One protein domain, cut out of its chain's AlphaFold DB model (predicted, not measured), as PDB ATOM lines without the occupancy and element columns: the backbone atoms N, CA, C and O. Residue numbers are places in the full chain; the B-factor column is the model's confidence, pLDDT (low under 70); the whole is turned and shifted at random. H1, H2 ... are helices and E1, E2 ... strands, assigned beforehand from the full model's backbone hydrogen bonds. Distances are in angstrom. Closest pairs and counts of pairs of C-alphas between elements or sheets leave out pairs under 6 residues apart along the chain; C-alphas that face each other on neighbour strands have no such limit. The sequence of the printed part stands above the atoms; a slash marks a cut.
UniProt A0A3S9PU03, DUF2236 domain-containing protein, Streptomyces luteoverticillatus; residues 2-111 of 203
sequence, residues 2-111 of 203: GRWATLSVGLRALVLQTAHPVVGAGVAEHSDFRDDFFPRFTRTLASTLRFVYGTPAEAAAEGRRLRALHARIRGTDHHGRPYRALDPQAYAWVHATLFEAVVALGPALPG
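What this domain is: This is residues 2 to 111 of the 203 residues of the protein "DUF2236 domain-containing protein" of Streptomyces luteoverticillatus (UniProt A0A3S9PU03). Helices H1 and H5 lie side by side as a pair running opposite ways; at one end of the pair H2 turns across, next to the small strand hairpin E1 and E2, which makes that tip of the domain. From there H3 and H4 make a separate V, joined at its point by residues 54 to 55, with a gap between it and the H1 and H5 pair. The 110 printed residues hold five named helices and two named strands, in the order H1, H2, H3, H4, E1, E2, H5; the two-stranded sheet, E1 - E2, is antiparallel, and the class is mostly helix. The whole is compact, with a radius of gyration of the C-alphas of 14.8 A and spans of 45 by 32 by 27 A.

Where its parts are: E1 is residues 74 to 76 and E2 residues 82 to 84. H2 is residues 21 to 30, 13.9 A long. H5, the longest helix, is residues 88 to 105, 25.8 A from C-alpha 88 to C-alpha 105 at (39.135, 59.372, 32.454). H1, residues 4 to 18, is 21.2 A long and begins at C-alpha 4 (33.522, 49.436, 27.297). H3, residues 37 to 53, is 23.9 A long, and H4, residues 56 to 71, is 22.4 A long.

How they stand to each other: E1 and E2 are a hairpin of antiparallel neighbours at 161 degrees; N 75 and O 83 are 3.1 A apart and N 83 and O 75 2.9 A, both within hydrogen-bond range. The closest C-alphas of H2 and E2, Val 22 and Tyr 83, are 5.7 A apart. H1 and H2 touch only at the corner, with residues 17 to 18 of H1 alone, about perpendicular at 76 degrees; the closest C-alphas, Thr 18 and Gly 24, are 4.4 A apart. H2 and H5 are close but not clearly touching, the closest C-alphas being Val 22 and Ala 90 at 6.3 A. H1 and H5 touch at a shallow tilt of 29 degrees, opposite ways, closest at the C-alphas of Ala 13 and Leu 98, 5.4 A. H3 and H4, a helical hairpin, touch with residues 47 to 51 and 58 to 62 alone, at a steep tilt of 39 degrees, opposite ways; the closest C-alphas, Phe 51 and Ala 59, are 4.8 A apart. H3 is apart from H1 and H5, and so is H4. In H2, H3, H4 and H5 every O i to N i+4 pair is within hydrogen-bond range; in H1, 9 of 11 are.

The domain as a whole: The two C-alphas farthest apart, those of Gly 80 and Gly 111, are 44.8 A apart. The printed part has no cut; the link H2 to H3 is short, the others are tight, and none is long. Residues 34 to 39, of which 37 to 39 belong to H3, stand free. The mean pLDDT of the printed part is 78.2; 28 residues are under 70, among them residues 2 to 11, 33 to 38 and 106 to 111.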
ATOM      1  N   GLY A   2      28.807  46.006  32.529       46.56
ATOM      2  CA  GLY A   2      29.531  45.889  31.249       46.56
ATOM      3  C   GLY A   2      29.334  47.056  30.271       46.56
ATOM      4  O   GLY A   2      28.474  47.002  29.403       46.56
ATOM      5  N   ARG A   3      30.136  48.124  30.383       44.00
ATOM      6  CA  ARG A   3      30.262  49.152  29.331       44.00
ATOM      7  C   ARG A   3      31.745  49.404  29.063       44.00
ATOM      8  O   ARG A   3      32.502  49.628  30.003       44.00
ATOM      9  N   TRP A   4      32.137  49.377  27.791       39.56
ATOM     10  CA  TRP A   4      33.522  49.436  27.297       39.56
ATOM     11  C   TRP A   4      34.383  50.560  27.884       39.56
ATOM     12  O   TRP A   4      35.563  50.364  28.141       39.56
ATOM     13  N   ALA A   5      33.790  51.707  28.202       47.88
ATOM     14  CA  ALA A   5      34.513  52.824  28.799       47.88
ATOM     15  C   ALA A   5      35.060  52.536  30.217       47.88
ATOM     16  O   ALA A   5      36.104  53.064  30.584       47.88
ATOM     17  N   THR A   6      34.431  51.654  31.006       52.34
ATOM     18  CA  THR A   6      35.003  51.206  32.293       52.34
ATOM     19  C   THR A   6      36.252  50.341  32.083       52.34
ATOM     20  O   THR A   6      37.167  50.380  32.903       52.34
ATOM     21  N   LEU A   7      36.333  49.608  30.965       57.69
ATOM     22  CA  LEU A   7      37.538  48.860  30.595       57.69
ATOM     23  C   LEU A   7      38.689  49.804  30.220       57.69
ATOM     24  O   LEU A   7      39.840  49.478  30.489       57.69
ATOM     25  N   SER A   8      38.397  50.996  29.689       60.66
ATOM     26  CA  SER A   8      39.415  51.991  29.323       60.66
ATOM     27  C   SER A   8      40.240  52.485  30.520       60.66
ATOM     28  O   SER A   8      41.433  52.733  30.366       60.66
ATOM     29  N   VAL A   9      39.651  52.560  31.722       68.75
ATOM     30  CA  VAL A   9      40.393  52.868  32.966       68.75
ATOM     31  C   VAL A   9      41.358  51.751  33.319       68.75
ATOM     32  O   VAL A   9      42.527  52.019  33.589       68.75
ATOM     33  N   GLY A  10      40.885  50.505  33.277       68.31
ATOM     34  CA  GLY A  10      41.727  49.338  33.529       68.31
ATOM     35  C   GLY A  10      42.878  49.235  32.529       68.31
ATOM     36  O   GLY A  10      44.005  48.968  32.927       68.31
ATOM     37  N   LEU A  11      42.616  49.516  31.249       69.75
ATOM     38  CA  LEU A  11      43.616  49.449  30.187       69.75
ATOM     39  C   LEU A  11      44.682  50.547  30.316       69.75
ATOM     40  O   LEU A  11      45.870  50.244  30.240       69.75
ATOM     41  N   ARG A  12      44.287  51.805  30.568       77.69
ATOM     42  CA  ARG A  12      45.247  52.898  30.813       77.69
ATOM     43  C   ARG A  12      46.104  52.608  32.043       77.69
ATOM     44  O   ARG A  12      47.323  52.740  31.973       77.69
ATOM     45  N   ALA A  13      45.472  52.200  33.145       79.50
ATOM     46  CA  ALA A  13      46.188  51.865  34.369       79.50
ATOM     47  C   ALA A  13      47.188  50.729  34.128       79.50
ATOM     48  O   ALA A  13      48.325  50.842  34.564       79.50
ATOM     49  N   LEU A  14      46.811  49.687  33.384       77.25
ATOM     50  CA  LEU A  14      47.707  48.578  33.064       77.25
ATOM     51  C   LEU A  14      48.949  49.043  32.292       77.25
ATOM     52  O   LEU A  14      50.060  48.714  32.696       77.25
ATOM     53  N   VAL A  15      48.766  49.839  31.233       79.12
ATOM     54  CA  VAL A  15      49.882  50.377  30.432       79.12
ATOM     55  C   VAL A  15      50.834  51.188  31.311       79.12
ATOM     56  O   VAL A  15      52.044  50.962  31.289       79.12
ATOM     57  N   LEU A  16      50.288  52.092  32.132       82.50
ATOM     58  CA  LEU A  16      51.083  52.911  33.047       82.50
ATOM     59  C   LEU A  16      51.788  52.064  34.113       82.50
ATOM     60  O   LEU A  16      52.943  52.318  34.437       82.50
ATOM     61  N   GLN A  17      51.125  51.041  34.651       88.12
ATOM     62  CA  GLN A  17      51.704  50.140  35.647       88.12
ATOM     63  C   GLN A  17      52.905  49.394  35.080       88.12
ATOM     64  O   GLN A  17      53.971  49.428  35.688       88.12
ATOM     65  N   THR A  18      52.768  48.785  33.900       85.12
ATOM     66  CA  THR A  18      53.852  48.019  33.266       85.12
ATOM     67  C   THR A  18      55.002  48.884  32.754       85.12
ATOM     68  O   THR A  18      56.078  48.353  32.503       85.12
ATOM     69  N   ALA A  19      54.812  50.203  32.642       85.56
ATOM     70  CA  ALA A  19      55.889  51.133  32.307       85.56
ATOM     71  C   ALA A  19      56.924  51.293  33.441       85.56
ATOM     72  O   ALA A  19      58.042  51.737  33.191       85.56
ATOM     73  N   HIS A  20      56.587  50.921  34.682       86.31
ATOM     74  CA  HIS A  20      57.553  50.919  35.778       86.31
ATOM     75  C   HIS A  20      58.454  49.674  35.703       86.31
ATOM     76  O   HIS A  20      57.916  48.564  35.728       86.31
ATOM     77  N   PRO A  21      59.799  49.800  35.718       87.19
ATOM     78  CA  PRO A  21      60.718  48.679  35.478       87.19
ATOM     79  C   PRO A  21      60.468  47.447  36.358       87.19
ATOM     80  O   PRO A  21      60.379  46.333  35.853       87.19
ATOM     81  N   VAL A  22      60.263  47.651  37.665       90.12
ATOM     82  CA  VAL A  22      59.971  46.563  38.622       90.12
ATOM     83  C   VAL A  22      58.651  45.852  38.310       90.12
ATOM     84  O   VAL A  22      58.559  44.632  38.426       90.12
ATOM     85  N   VAL A  23      57.619  46.606  37.921       89.00
ATOM     86  CA  VAL A  23      56.293  46.047  37.628       89.00
ATOM     87  C   VAL A  23      56.332  45.321  36.288       89.00
ATOM     88  O   VAL A  23      55.826  44.208  36.190       89.00
ATOM     89  N   GLY A  24      56.974  45.917  35.280       85.81
ATOM     90  CA  GLY A  24      57.188  45.305  33.973       85.81
ATOM     91  C   GLY A  24      57.942  43.979  34.069       85.81
ATOM     92  O   GLY A  24      57.465  42.988  33.524       85.81
ATOM     93  N   ALA A  25      59.052  43.932  34.816       87.56
ATOM     94  CA  ALA A  25      59.818  42.703  35.044       87.56
ATOM     95  C   ALA A  25      58.988  41.639  35.780       87.56
ATOM     96  O   ALA A  25      58.849  40.518  35.298       87.56
ATOM     97  N   GLY A  26      58.332  42.012  36.885       88.12
ATOM     98  CA  GLY A  26      57.485  41.086  37.639       88.12
ATOM     99  C   GLY A  26      56.321  40.517  36.819       88.12
ATOM    100  O   GLY A  26      56.007  39.338  36.943       88.12
ATOM    101  N   VAL A  27      55.695  41.322  35.956       86.94
ATOM    102  CA  VAL A  27      54.639  40.847  35.047       86.94
ATOM    103  C   VAL A  27      55.218  39.961  33.945       86.94
ATOM    104  O   VAL A  27      54.631  38.930  33.643       86.94
ATOM    105  N   ALA A  28      56.350  40.331  33.348       84.69
ATOM    106  CA  ALA A  28      56.957  39.546  32.276       84.69
ATOM    107  C   ALA A  28      57.414  38.156  32.746       84.69
ATOM    108  O   ALA A  28      57.287  37.200  31.991       84.69
ATOM    109  N   GLU A  29      57.921  38.054  33.975       85.38
ATOM    110  CA  GLU A  29      58.522  36.827  34.507       85.38
ATOM    111  C   GLU A  29      57.555  35.965  35.336       85.38
ATOM    112  O   GLU A  29      57.759  34.759  35.431       85.38
ATOM    113  N   HIS A  30      56.516  36.551  35.951       84.25
ATOM    114  CA  HIS A  30      55.653  35.849  36.923       84.25
ATOM    115  C   HIS A  30      54.152  35.944  36.626       84.25
ATOM    116  O   HIS A  30      53.339  35.605  37.489       84.25
ATOM    117  N   SER A  31      53.745  36.451  35.456       77.00
ATOM    118  CA  SER A  31      52.326  36.611  35.126       77.00
ATOM    119  C   SER A  31      51.947  35.932  33.816       77.00
ATOM    120  O   SER A  31      52.299  36.409  32.740       77.00
ATOM    121  N   ASP A  32      51.029  34.972  33.901       72.06
ATOM    122  CA  ASP A  32      50.374  34.313  32.755       72.06
ATOM    123  C   ASP A  32      49.360  35.239  32.048       72.06
ATOM    124  O   ASP A  32      48.353  34.812  31.498       72.06
ATOM    125  N   PHE A  33      49.547  36.559  32.117       61.66
ATOM    126  CA  PHE A  33      48.576  37.532  31.611       61.66
ATOM    127  C   PHE A  33      48.436  37.471  30.086       61.66
ATOM    128  O   PHE A  33      47.358  37.757  29.568       61.66
ATOM    129  N   ARG A  34      49.517  37.115  29.381       60.69
ATOM    130  CA  ARG A  34      49.520  36.961  27.921       60.69
ATOM    131  C   ARG A  34      48.767  35.709  27.475       60.69
ATOM    132  O   ARG A  34      48.058  35.782  26.478       60.69
ATOM    133  N   ASP A  35      48.873  34.635  28.250       66.50
ATOM    134  CA  ASP A  35      48.329  33.322  27.894       66.50
ATOM    135  C   ASP A  35      46.917  33.101  28.469       66.50
ATOM    136  O   ASP A  35      46.111  32.402  27.866       66.50
ATOM    137  N   ASP A  36      46.574  33.771  29.580       68.19
ATOM    138  CA  ASP A  36      45.337  33.559  30.346       68.19
ATOM    139  C   ASP A  36      44.708  34.871  30.875       68.19
ATOM    140  O   ASP A  36      44.376  35.047  32.059       68.19
ATOM    141  N   PHE A  37      44.497  35.834  29.972       64.19
ATOM    142  CA  PHE A  37      43.997  37.179  30.294       64.19
ATOM    143  C   PHE A  37      42.699  37.193  31.131       64.19
ATOM    144  O   PHE A  37      42.648  37.817  32.196       64.19
ATOM    145  N   PHE A  38      41.632  36.516  30.687       64.94
ATOM    146  CA  PHE A  38      40.314  36.584  31.342       64.94
ATOM    147  C   PHE A  38      40.277  35.912  32.730       64.94
ATOM    148  O   PHE A  38      39.795  36.539  33.686       64.94
ATOM    149  N   PRO A  39      40.816  34.691  32.915       72.62
ATOM    150  CA  PRO A  39      40.963  34.086  34.241       72.62
ATOM    151  C   PRO A  39      41.844  34.913  35.186       72.62
ATOM    152  O   PRO A  39      41.588  35.004  36.392       72.62
ATOM    153  N   ARG A  40      42.897  35.563  34.675       73.69
ATOM    154  CA  ARG A  40      43.709  36.476  35.487       73.69
ATOM    155  C   ARG A  40      42.910  37.712  35.897       73.69
ATOM    156  O   ARG A  40      42.945  38.110  37.066       73.69
ATOM    157  N   PHE A  41      42.200  38.325  34.960       69.44
ATOM    158  CA  PHE A  41      41.432  39.544  35.189       69.44
ATOM    159  C   PHE A  41      40.348  39.348  36.256       69.44
ATOM    160  O   PHE A  41      40.266  40.129  37.206       69.44
ATOM    161  N   THR A  42      39.577  38.263  36.162       66.88
ATOM    162  CA  THR A  42      38.517  37.932  37.130       66.88
ATOM    163  C   THR A  42      39.055  37.742  38.551       66.88
ATOM    164  O   THR A  42      38.437  38.230  39.499       66.88
ATOM    165  N   ARG A  43      40.245  37.142  38.721       74.25
ATOM    166  CA  ARG A  43      40.925  37.039  40.028       74.25
ATOM    167  C   ARG A  43      41.276  38.410  40.618       74.25
ATOM    168  O   ARG A  43      41.018  38.622  41.801       74.25
ATOM    169  N   THR A  44      41.777  39.359  39.815       78.25
ATOM    170  CA  THR A  44      41.984  40.748  40.292       78.25
ATOM    171  C   THR A  44      40.648  41.375  40.672       78.25
ATOM    172  O   THR A  44      40.560  42.014  41.714       78.25
ATOM    173  N   LEU A  45      39.644  41.250  39.806       70.75
ATOM    174  CA  LEU A  45      38.366  41.902  40.027       70.75
ATOM    175  C   LEU A  45      37.743  41.410  41.336       70.75
ATOM    176  O   LEU A  45      37.275  42.221  42.128       70.75
ATOM    177  N   ALA A  46      37.820  40.107  41.613       72.00
ATOM    178  CA  ALA A  46      37.366  39.532  42.872       72.00
ATOM    179  C   ALA A  46      38.121  40.103  44.085       72.00
ATOM    180  O   ALA A  46      37.495  40.424  45.094       72.00
ATOM    181  N   SER A  47      39.446  40.272  44.005       75.00
ATOM    182  CA  SER A  47      40.233  40.942  45.051       75.00
ATOM    183  C   SER A  47      39.790  42.388  45.275       75.00
ATOM    184  O   SER A  47      39.535  42.790  46.408       75.00
ATOM    185  N   THR A  48      39.636  43.165  44.203       73.50
ATOM    186  CA  THR A  48      39.197  44.564  44.277       73.50
ATOM    187  C   THR A  48      37.801  44.676  44.879       73.50
ATOM    188  O   THR A  48      37.573  45.497  45.763       73.50
ATOM    189  N   LEU A  49      36.865  43.822  44.458       69.00
ATOM    190  CA  LEU A  49      35.508  43.809  45.001       69.00
ATOM    191  C   LEU A  49      35.489  43.452  46.494       69.00
ATOM    192  O   LEU A  49      34.681  44.024  47.219       69.00
ATOM    193  N   ARG A  50      36.397  42.594  46.981       73.31
ATOM    194  CA  ARG A  50      36.553  42.332  48.425       73.31
ATOM    195  C   ARG A  50      37.037  43.556  49.197       73.31
ATOM    196  O   ARG A  50      36.541  43.795  50.290       73.31
ATOM    197  N   PHE A  51      37.944  44.360  48.639       70.06
ATOM    198  CA  PHE A  51      38.348  45.620  49.276       70.06
ATOM    199  C   PHE A  51      37.220  46.655  49.318       70.06
ATOM    200  O   PHE A  51      37.123  47.408  50.281       70.06
ATOM    201  N   VAL A  52      36.390  46.711  48.274       68.00
ATOM    202  CA  VAL A  52      35.346  47.740  48.138       68.00
ATOM    203  C   VAL A  52      34.059  47.369  48.878       68.00
ATOM    204  O   VAL A  52      33.412  48.241  49.452       68.00
ATOM    205  N   TYR A  53      33.669  46.093  48.851       64.94
ATOM    206  CA  TYR A  53      32.365  45.629  49.336       64.94
ATOM    207  C   TYR A  53      32.441  44.567  50.436       64.94
ATOM    208  O   TYR A  53      31.403  44.221  50.998       64.94
ATOM    209  N   GLY A  54      33.628  44.037  50.732       68.62
ATOM    210  CA  GLY A  54      33.817  43.085  51.822       68.62
ATOM    211  C   GLY A  54      33.772  43.751  53.195       68.62
ATOM    212  O   GLY A  54      33.896  44.968  53.345       68.62
ATOM    213  N   THR A  55      33.618  42.930  54.224       78.50
ATOM    214  CA  THR A  55      33.801  43.337  55.617       78.50
ATOM    215  C   THR A  55      35.258  43.751  55.877       78.50
ATOM    216  O   THR A  55      36.170  43.304  55.172       78.50
ATOM    217  N   PRO A  56      35.536  44.549  56.928       77.31
ATOM    218  CA  PRO A  56      36.911  44.881  57.307       77.31
ATOM    219  C   PRO A  56      37.806  43.647  57.503       77.31
ATOM    220  O   PRO A  56      38.982  43.667  57.138       77.31
ATOM    221  N   ALA A  57      37.245  42.553  58.032       77.25
ATOM    222  CA  ALA A  57      37.955  41.292  58.221       77.25
ATOM    223  C   ALA A  57      38.329  40.626  56.886       77.25
ATOM    224  O   ALA A  57      39.475  40.208  56.712       77.25
ATOM    225  N   GLU A  58      37.399  40.575  55.927       74.44
ATOM    226  CA  GLU A  58      37.641  40.027  54.586       74.44
ATOM    227  C   GLU A  58      38.663  40.859  53.807       74.44
ATOM    228  O   GLU A  58      39.586  40.300  53.214       74.44
ATOM    229  N   ALA A  59      38.556  42.190  53.858       77.06
ATOM    230  CA  ALA A  59      39.518  43.090  53.227       77.06
ATOM    231  C   ALA A  59      40.929  42.923  53.826       77.06
ATOM    232  O   ALA A  59      41.920  42.852  53.094       77.06
ATOM    233  N   ALA A  60      41.037  42.795  55.153       80.69
ATOM    234  CA  ALA A  60      42.314  42.556  55.824       80.69
ATOM    235  C   ALA A  60      42.908  41.178  55.479       80.69
ATOM    236  O   ALA A  60      44.117  41.067  55.257       80.69
ATOM    237  N   ALA A  61      42.076  40.134  55.413       84.62
ATOM    238  CA  ALA A  61      42.499  38.792  55.019       84.62
ATOM    239  C   ALA A  61      43.006  38.760  53.573       84.62
ATOM    240  O   ALA A  61      44.088  38.230  53.311       84.62
ATOM    241  N   GLU A  62      42.285  39.403  52.655       89.31
ATOM    242  CA  GLU A  62      42.696  39.515  51.259       89.31
ATOM    243  C   GLU A  62      44.005  40.303  51.114       89.31
ATOM    244  O   GLU A  62      44.908  39.894  50.382       89.31
ATOM    245  N   GLY A  63      44.170  41.380  51.889       86.88
ATOM    246  CA  GLY A  63      45.422  42.128  51.963       86.88
ATOM    247  C   GLY A  63      46.611  41.281  52.427       86.88
ATOM    248  O   GLY A  63      47.696  41.389  51.852       86.88
ATOM    249  N   ARG A  64      46.430  40.415  53.435       93.56
ATOM    250  CA  ARG A  64      47.481  39.479  53.883       93.56
ATOM    251  C   ARG A  64      47.819  38.457  52.800       93.56
ATOM    252  O   ARG A  64      48.997  38.257  52.504       93.56
ATOM    253  N   ARG A  65      46.802  37.862  52.170       93.56
ATOM    254  CA  ARG A  65      46.968  36.876  51.090       93.56
ATOM    255  C   ARG A  65      47.755  37.453  49.911       93.56
ATOM    256  O   ARG A  65      48.705  36.828  49.446       93.56
ATOM    257  N   LEU A  66      47.391  38.652  49.449       90.50
ATOM    258  CA  LEU A  66      48.067  39.315  48.330       90.50
ATOM    259  C   LEU A  66      49.511  39.695  48.666       90.50
ATOM    260  O   LEU A  66      50.391  39.481  47.839       90.50
ATOM    261  N   ARG A  67      49.787  40.188  49.882       91.38
ATOM    262  CA  ARG A  67      51.171  40.458  50.309       91.38
ATOM    263  C   ARG A  67      52.016  39.190  50.350       91.38
ATOM    264  O   ARG A  67      53.142  39.221  49.872       91.38
ATOM    265  N   ALA A  68      51.480  38.085  50.867       93.56
ATOM    266  CA  ALA A  68      52.185  36.802  50.885       93.56
ATOM    267  C   ALA A  68      52.469  36.282  49.465       93.56
ATOM    268  O   ALA A  68      53.537  35.733  49.200       93.56
ATOM    269  N   LEU A  69      51.538  36.493  48.529       91.12
ATOM    270  CA  LEU A  69      51.754  36.185  47.118       91.12
ATOM    271  C   LEU A  69      52.865  37.062  46.527       91.12
ATOM    272  O   LEU A  69      53.833  36.523  45.999       91.12
ATOM    273  N   HIS A  70      52.771  38.387  46.671       93.06
ATOM    274  CA  HIS A  70      53.764  39.329  46.148       93.06
ATOM    275  C   HIS A  70      55.148  39.182  46.798       93.06
ATOM    276  O   HIS A  70      56.149  39.438  46.139       93.06
ATOM    277  N   ALA A  71      55.244  38.721  48.049       93.00
ATOM    278  CA  ALA A  71      56.525  38.473  48.717       93.00
ATOM    279  C   ALA A  71      57.396  37.436  47.990       93.00
ATOM    280  O   ALA A  71      58.622  37.469  48.101       93.00
ATOM    281  N   ARG A  72      56.762  36.523  47.244       93.19
ATOM    282  CA  ARG A  72      57.445  35.491  46.455       93.19
ATOM    283  C   ARG A  72      57.911  35.993  45.087       93.19
ATOM    284  O   ARG A  72      58.760  35.351  44.485       93.19
ATOM    285  N   ILE A  73      57.401  37.135  44.623       92.88
ATOM    286  CA  ILE A  73      57.731  37.710  43.316       92.88
ATOM    287  C   ILE A  73      58.964  38.604  43.468       92.88
ATOM    288  O   ILE A  73      58.907  39.722  43.992       92.88
ATOM    289  N   ARG A  74      60.097  38.074  43.025       94.25
ATOM    290  CA  ARG A  74      61.413  38.712  43.043       94.25
ATOM    291  C   ARG A  74      62.276  38.081  41.959       94.25
ATOM    292  O   ARG A  74      62.081  36.911  41.639       94.25
ATOM    293  N   GLY A  75      63.241  38.828  41.452       93.50
ATOM    294  CA  GLY A  75      64.109  38.364  40.380       93.50
ATOM    295  C   GLY A  75      65.155  39.404  40.016       93.50
ATOM    296  O   GLY A  75      65.428  40.323  40.793       93.50
ATOM    297  N   THR A  76      65.704  39.251  38.820       93.25
ATOM    298  CA  THR A  76      66.671  40.165  38.221       93.25
ATOM    299  C   THR A  76      66.162  40.507  36.831       93.25
ATOM    300  O   THR A  76      65.901  39.596  36.052       93.25
ATOM    301  N   ASP A  77      65.991  41.796  36.536       87.50
ATOM    302  CA  ASP A  77      65.465  42.232  35.243       87.50
ATOM    303  C   ASP A  77      66.462  41.983  34.091       87.50
ATOM    304  O   ASP A  77      67.627  41.634  34.296       87.50
ATOM    305  N   HIS A  78      66.021  42.213  32.852       84.00
ATOM    306  CA  HIS A  78      66.837  42.053  31.639       84.00
ATOM    307  C   HIS A  78      68.057  42.996  31.550       84.00
ATOM    308  O   HIS A  78      68.883  42.840  30.655       84.00
ATOM    309  N   HIS A  79      68.187  43.958  32.468       86.19
ATOM    310  CA  HIS A  79      69.358  44.821  32.618       86.19
ATOM    311  C   HIS A  79      70.256  44.400  33.795       86.19
ATOM    312  O   HIS A  79      71.179  45.131  34.151       86.19
ATOM    313  N   GLY A  80      69.999  43.249  34.422       90.38
ATOM    314  CA  GLY A  80      70.785  42.744  35.545       90.38
ATOM    315  C   GLY A  80      70.434  43.373  36.898       90.38
ATOM    316  O   GLY A  80      71.160  43.166  37.870       90.38
ATOM    317  N   ARG A  81      69.340  44.139  37.005       90.88
ATOM    318  CA  ARG A  81      68.969  44.832  38.248       90.88
ATOM    319  C   ARG A  81      68.038  43.969  39.101       90.88
ATOM    320  O   ARG A  81      67.019  43.496  38.593       90.88
ATOM    321  N   PRO A  82      68.319  43.788  40.404       93.44
ATOM    322  CA  PRO A  82      67.436  43.032  41.280       93.44
ATOM    323  C   PRO A  82      66.121  43.786  41.500       93.44
ATOM    324  O   PRO A  82      66.114  44.998  41.720       93.44
ATOM    325  N   TYR A  83      65.004  43.062  41.512       93.00
ATOM    326  CA  TYR A  83      63.689  43.626  41.791       93.00
ATOM    327  C   TYR A  83      62.892  42.767  42.779       93.00
ATOM    328  O   TYR A  83      63.115  41.565  42.945       93.00
ATOM    329  N   ARG A  84      61.933  43.404  43.457       94.25
ATOM    330  CA  ARG A  84      60.979  42.759  44.370       94.25
ATOM    331  C   ARG A  84      59.609  43.394  44.174       94.25
ATOM    332  O   ARG A  84      59.507  44.614  44.167       94.25
ATOM    333  N   ALA A  85      58.546  42.597  44.082       90.50
ATOM    334  CA  ALA A  85      57.195  43.139  43.896       90.50
ATOM    335  C   ALA A  85      56.690  43.951  45.101       90.50
ATOM    336  O   ALA A  85      55.829  44.811  44.947       90.50
ATOM    337  N   LEU A  86      57.228  43.696  46.300       91.75
ATOM    338  CA  LEU A  86      56.954  44.482  47.509       91.75
ATOM    339  C   LEU A  86      57.858  45.718  47.652       91.75
ATOM    340  O   LEU A  86      57.925  46.297  48.736       91.75
ATOM    341  N   ASP A  87      58.557  46.123  46.589       91.75
ATOM    342  CA  ASP A  87      59.268  47.396  46.569       91.75
ATOM    343  C   ASP A  87      58.292  48.568  46.831       91.75
ATOM    344  O   ASP A  87      57.269  48.678  46.144       91.75
ATOM    345  N   PRO A  88      58.567  49.453  47.811       88.94
ATOM    346  CA  PRO A  88      57.652  50.536  48.168       88.94
ATOM    347  C   PRO A  88      57.377  51.530  47.033       88.94
ATOM    348  O   PRO A  88      56.262  52.053  46.952       88.94
ATOM    349  N   GLN A  89      58.358  51.804  46.161       86.25
ATOM    350  CA  GLN A  89      58.186  52.725  45.033       86.25
ATOM    351  C   GLN A  89      57.271  52.102  43.975       86.25
ATOM    352  O   GLN A  89      56.305  52.739  43.556       86.25
ATOM    353  N   ALA A  90      57.500  50.834  43.624       87.56
ATOM    354  CA  ALA A  90      56.649  50.085  42.706       87.56
ATOM    355  C   ALA A  90      55.211  49.958  43.238       87.56
ATOM    356  O   ALA A  90      54.246  50.159  42.499       87.56
ATOM    357  N   TYR A  91      55.046  49.696  44.541       86.62
ATOM    358  CA  TYR A  91      53.726  49.646  45.174       86.62
ATOM    359  C   TYR A  91      53.008  50.997  45.095       86.62
ATOM    360  O   TYR A  91      51.833  51.048  44.720       86.62
ATOM    361  N   ALA A  92      53.703  52.093  45.414       85.69
ATOM    362  CA  ALA A  92      53.147  53.440  45.317       85.69
ATOM    363  C   ALA A  92      52.760  53.787  43.871       85.69
ATOM    364  O   ALA A  92      51.673  54.316  43.645       85.69
ATOM    365  N   TRP A  93      53.597  53.423  42.894       86.25
ATOM    366  CA  TRP A  93      53.335  53.616  41.468       86.25
ATOM    367  C   TRP A  93      52.035  52.939  41.012       86.25
ATOM    368  O   TRP A  93      51.194  53.565  40.366       86.25
ATOM    369  N   VAL A  94      51.818  51.679  41.397       88.00
ATOM    370  CA  VAL A  94      50.599  50.931  41.038       88.00
ATOM    371  C   VAL A  94      49.334  51.606  41.579       88.00
ATOM    372  O   VAL A  94      48.338  51.721  40.866       88.00
ATOM    373  N   HIS A  95      49.367  52.104  42.818       84.06
ATOM    374  CA  HIS A  95      48.223  52.805  43.409       84.06
ATOM    375  C   HIS A  95      48.014  54.192  42.786       84.06
ATOM    376  O   HIS A  95      46.880  54.582  42.508       84.06
ATOM    377  N   ALA A  96      49.104  54.918  42.524       83.25
ATOM    378  CA  ALA A  96      49.068  56.241  41.912       83.25
ATOM    379  C   ALA A  96      48.476  56.196  40.496       83.25
ATOM    380  O   ALA A  96      47.617  57.005  40.165       83.25
ATOM    381  N   THR A  97      48.867  55.211  39.685       82.81
ATOM    382  CA  THR A  97      48.371  55.033  38.307       82.81
ATOM    383  C   THR A  97      46.906  54.601  38.242       82.81
ATOM    384  O   THR A  97      46.188  55.027  37.339       82.81
ATOM    385  N   LEU A  98      46.413  53.821  39.215       80.56
ATOM    386  CA  LEU A  98      44.975  53.542  39.345       80.56
ATOM    387  C   LEU A  98      44.184  54.821  39.628       80.56
ATOM    388  O   LEU A  98      43.151  55.062  39.004       80.56
ATOM    389  N   PHE A  99      44.671  55.641  40.559       78.69
ATOM    390  CA  PHE A  99      44.036  56.912  40.890       78.69
ATOM    391  C   PHE A  99      44.088  57.896  39.712       78.69
ATOM    392  O   PHE A  99      43.064  58.480  39.358       78.69
ATOM    393  N   GLU A 100      45.247  58.035  39.064       82.00
ATOM    394  CA  GLU A 100      45.437  58.886  37.886       82.00
ATOM    395  C   GLU A 100      44.477  58.497  36.766       82.00
ATOM    396  O   GLU A 100      43.788  59.368  36.240       82.00
ATOM    397  N   ALA A 101      44.339  57.204  36.461       75.69
ATOM    398  CA  ALA A 101      43.447  56.750  35.400       75.69
ATOM    399  C   ALA A 101      41.979  57.104  35.695       75.69
ATOM    400  O   ALA A 101      41.243  57.492  34.785       75.69
ATOM    401  N   VAL A 102      41.555  57.027  36.963       74.31
ATOM    402  CA  VAL A 102      40.215  57.458  37.396       74.31
ATOM    403  C   VAL A 102      40.049  58.972  37.275       74.31
ATOM    404  O   VAL A 102      38.994  59.431  36.848       74.31
ATOM    405  N   VAL A 103      41.069  59.760  37.612       73.44
ATOM    406  CA  VAL A 103      41.031  61.224  37.494       73.44
ATOM    407  C   VAL A 103      41.004  61.673  36.034       73.44
ATOM    408  O   VAL A 103      40.157  62.484  35.657       73.44
ATOM    409  N   ALA A 104      41.892  61.124  35.207       71.62
ATOM    410  CA  ALA A 104      42.047  61.483  33.804       71.62
ATOM    411  C   ALA A 104      40.822  61.087  32.973       71.62
ATOM    412  O   ALA A 104      40.355  61.862  32.138       71.62
ATOM    413  N   LEU A 105      40.269  59.894  33.217       70.44
ATOM    414  CA  LEU A 105      39.135  59.372  32.454       70.44
ATOM    415  C   LEU A 105      37.787  59.622  33.132       70.44
ATOM    416  O   LEU A 105      36.760  59.469  32.482       70.44
ATOM    417  N   GLY A 106      37.752  60.044  34.398       69.44
ATOM    418  CA  GLY A 106      36.528  60.286  35.170       69.44
ATOM    419  C   GLY A 106      35.465  61.126  34.448       69.44
ATOM    420  O   GLY A 106      34.298  60.730  34.446       69.44
ATOM    421  N   PRO A 107      35.830  62.237  33.774       67.31
ATOM    422  CA  PRO A 107      34.885  63.025  32.979       67.31
ATOM    423  C   PRO A 107      34.353  62.317  31.719       67.31
ATOM    424  O   PRO A 107      33.294  62.698  31.226       67.31
ATOM    425  N   ALA A 108      35.084  61.328  31.190       62.97
ATOM    426  CA  ALA A 108      34.761  60.573  29.974       62.97
ATOM    427  C   ALA A 108      34.143  59.191  30.261       62.97
ATOM    428  O   ALA A 108      33.551  58.572  29.373       62.97
ATOM    429  N   LEU A 109      34.252  58.701  31.498       61.53
ATOM    430  CA  LEU A 109      33.558  57.506  31.951       61.53
ATOM    431  C   LEU A 109      32.044  57.741  31.893       61.53
ATOM    432  O   LEU A 109      31.575  58.795  32.334       61.53
ATOM    433  N   PRO A 110      31.250  56.773  31.397       54.16
ATOM    434  CA  PRO A 110      29.807  56.829  31.507       54.16
ATOM    435  C   PRO A 110      29.501  56.931  32.994       54.16
ATOM    436  O   PRO A 110      29.833  56.021  33.754       54.16
ATOM    437  N   GLY A 111      28.977  58.089  33.391       57.41
ATOM    438  CA  GLY A 111      28.845  58.466  34.787       57.41
ATOM    439  C   GLY A 111      28.082  57.437  35.612       57.41
ATOM    440  O   GLY A 111      27.420  56.536  35.088       57.41
TER     441      GLY A 111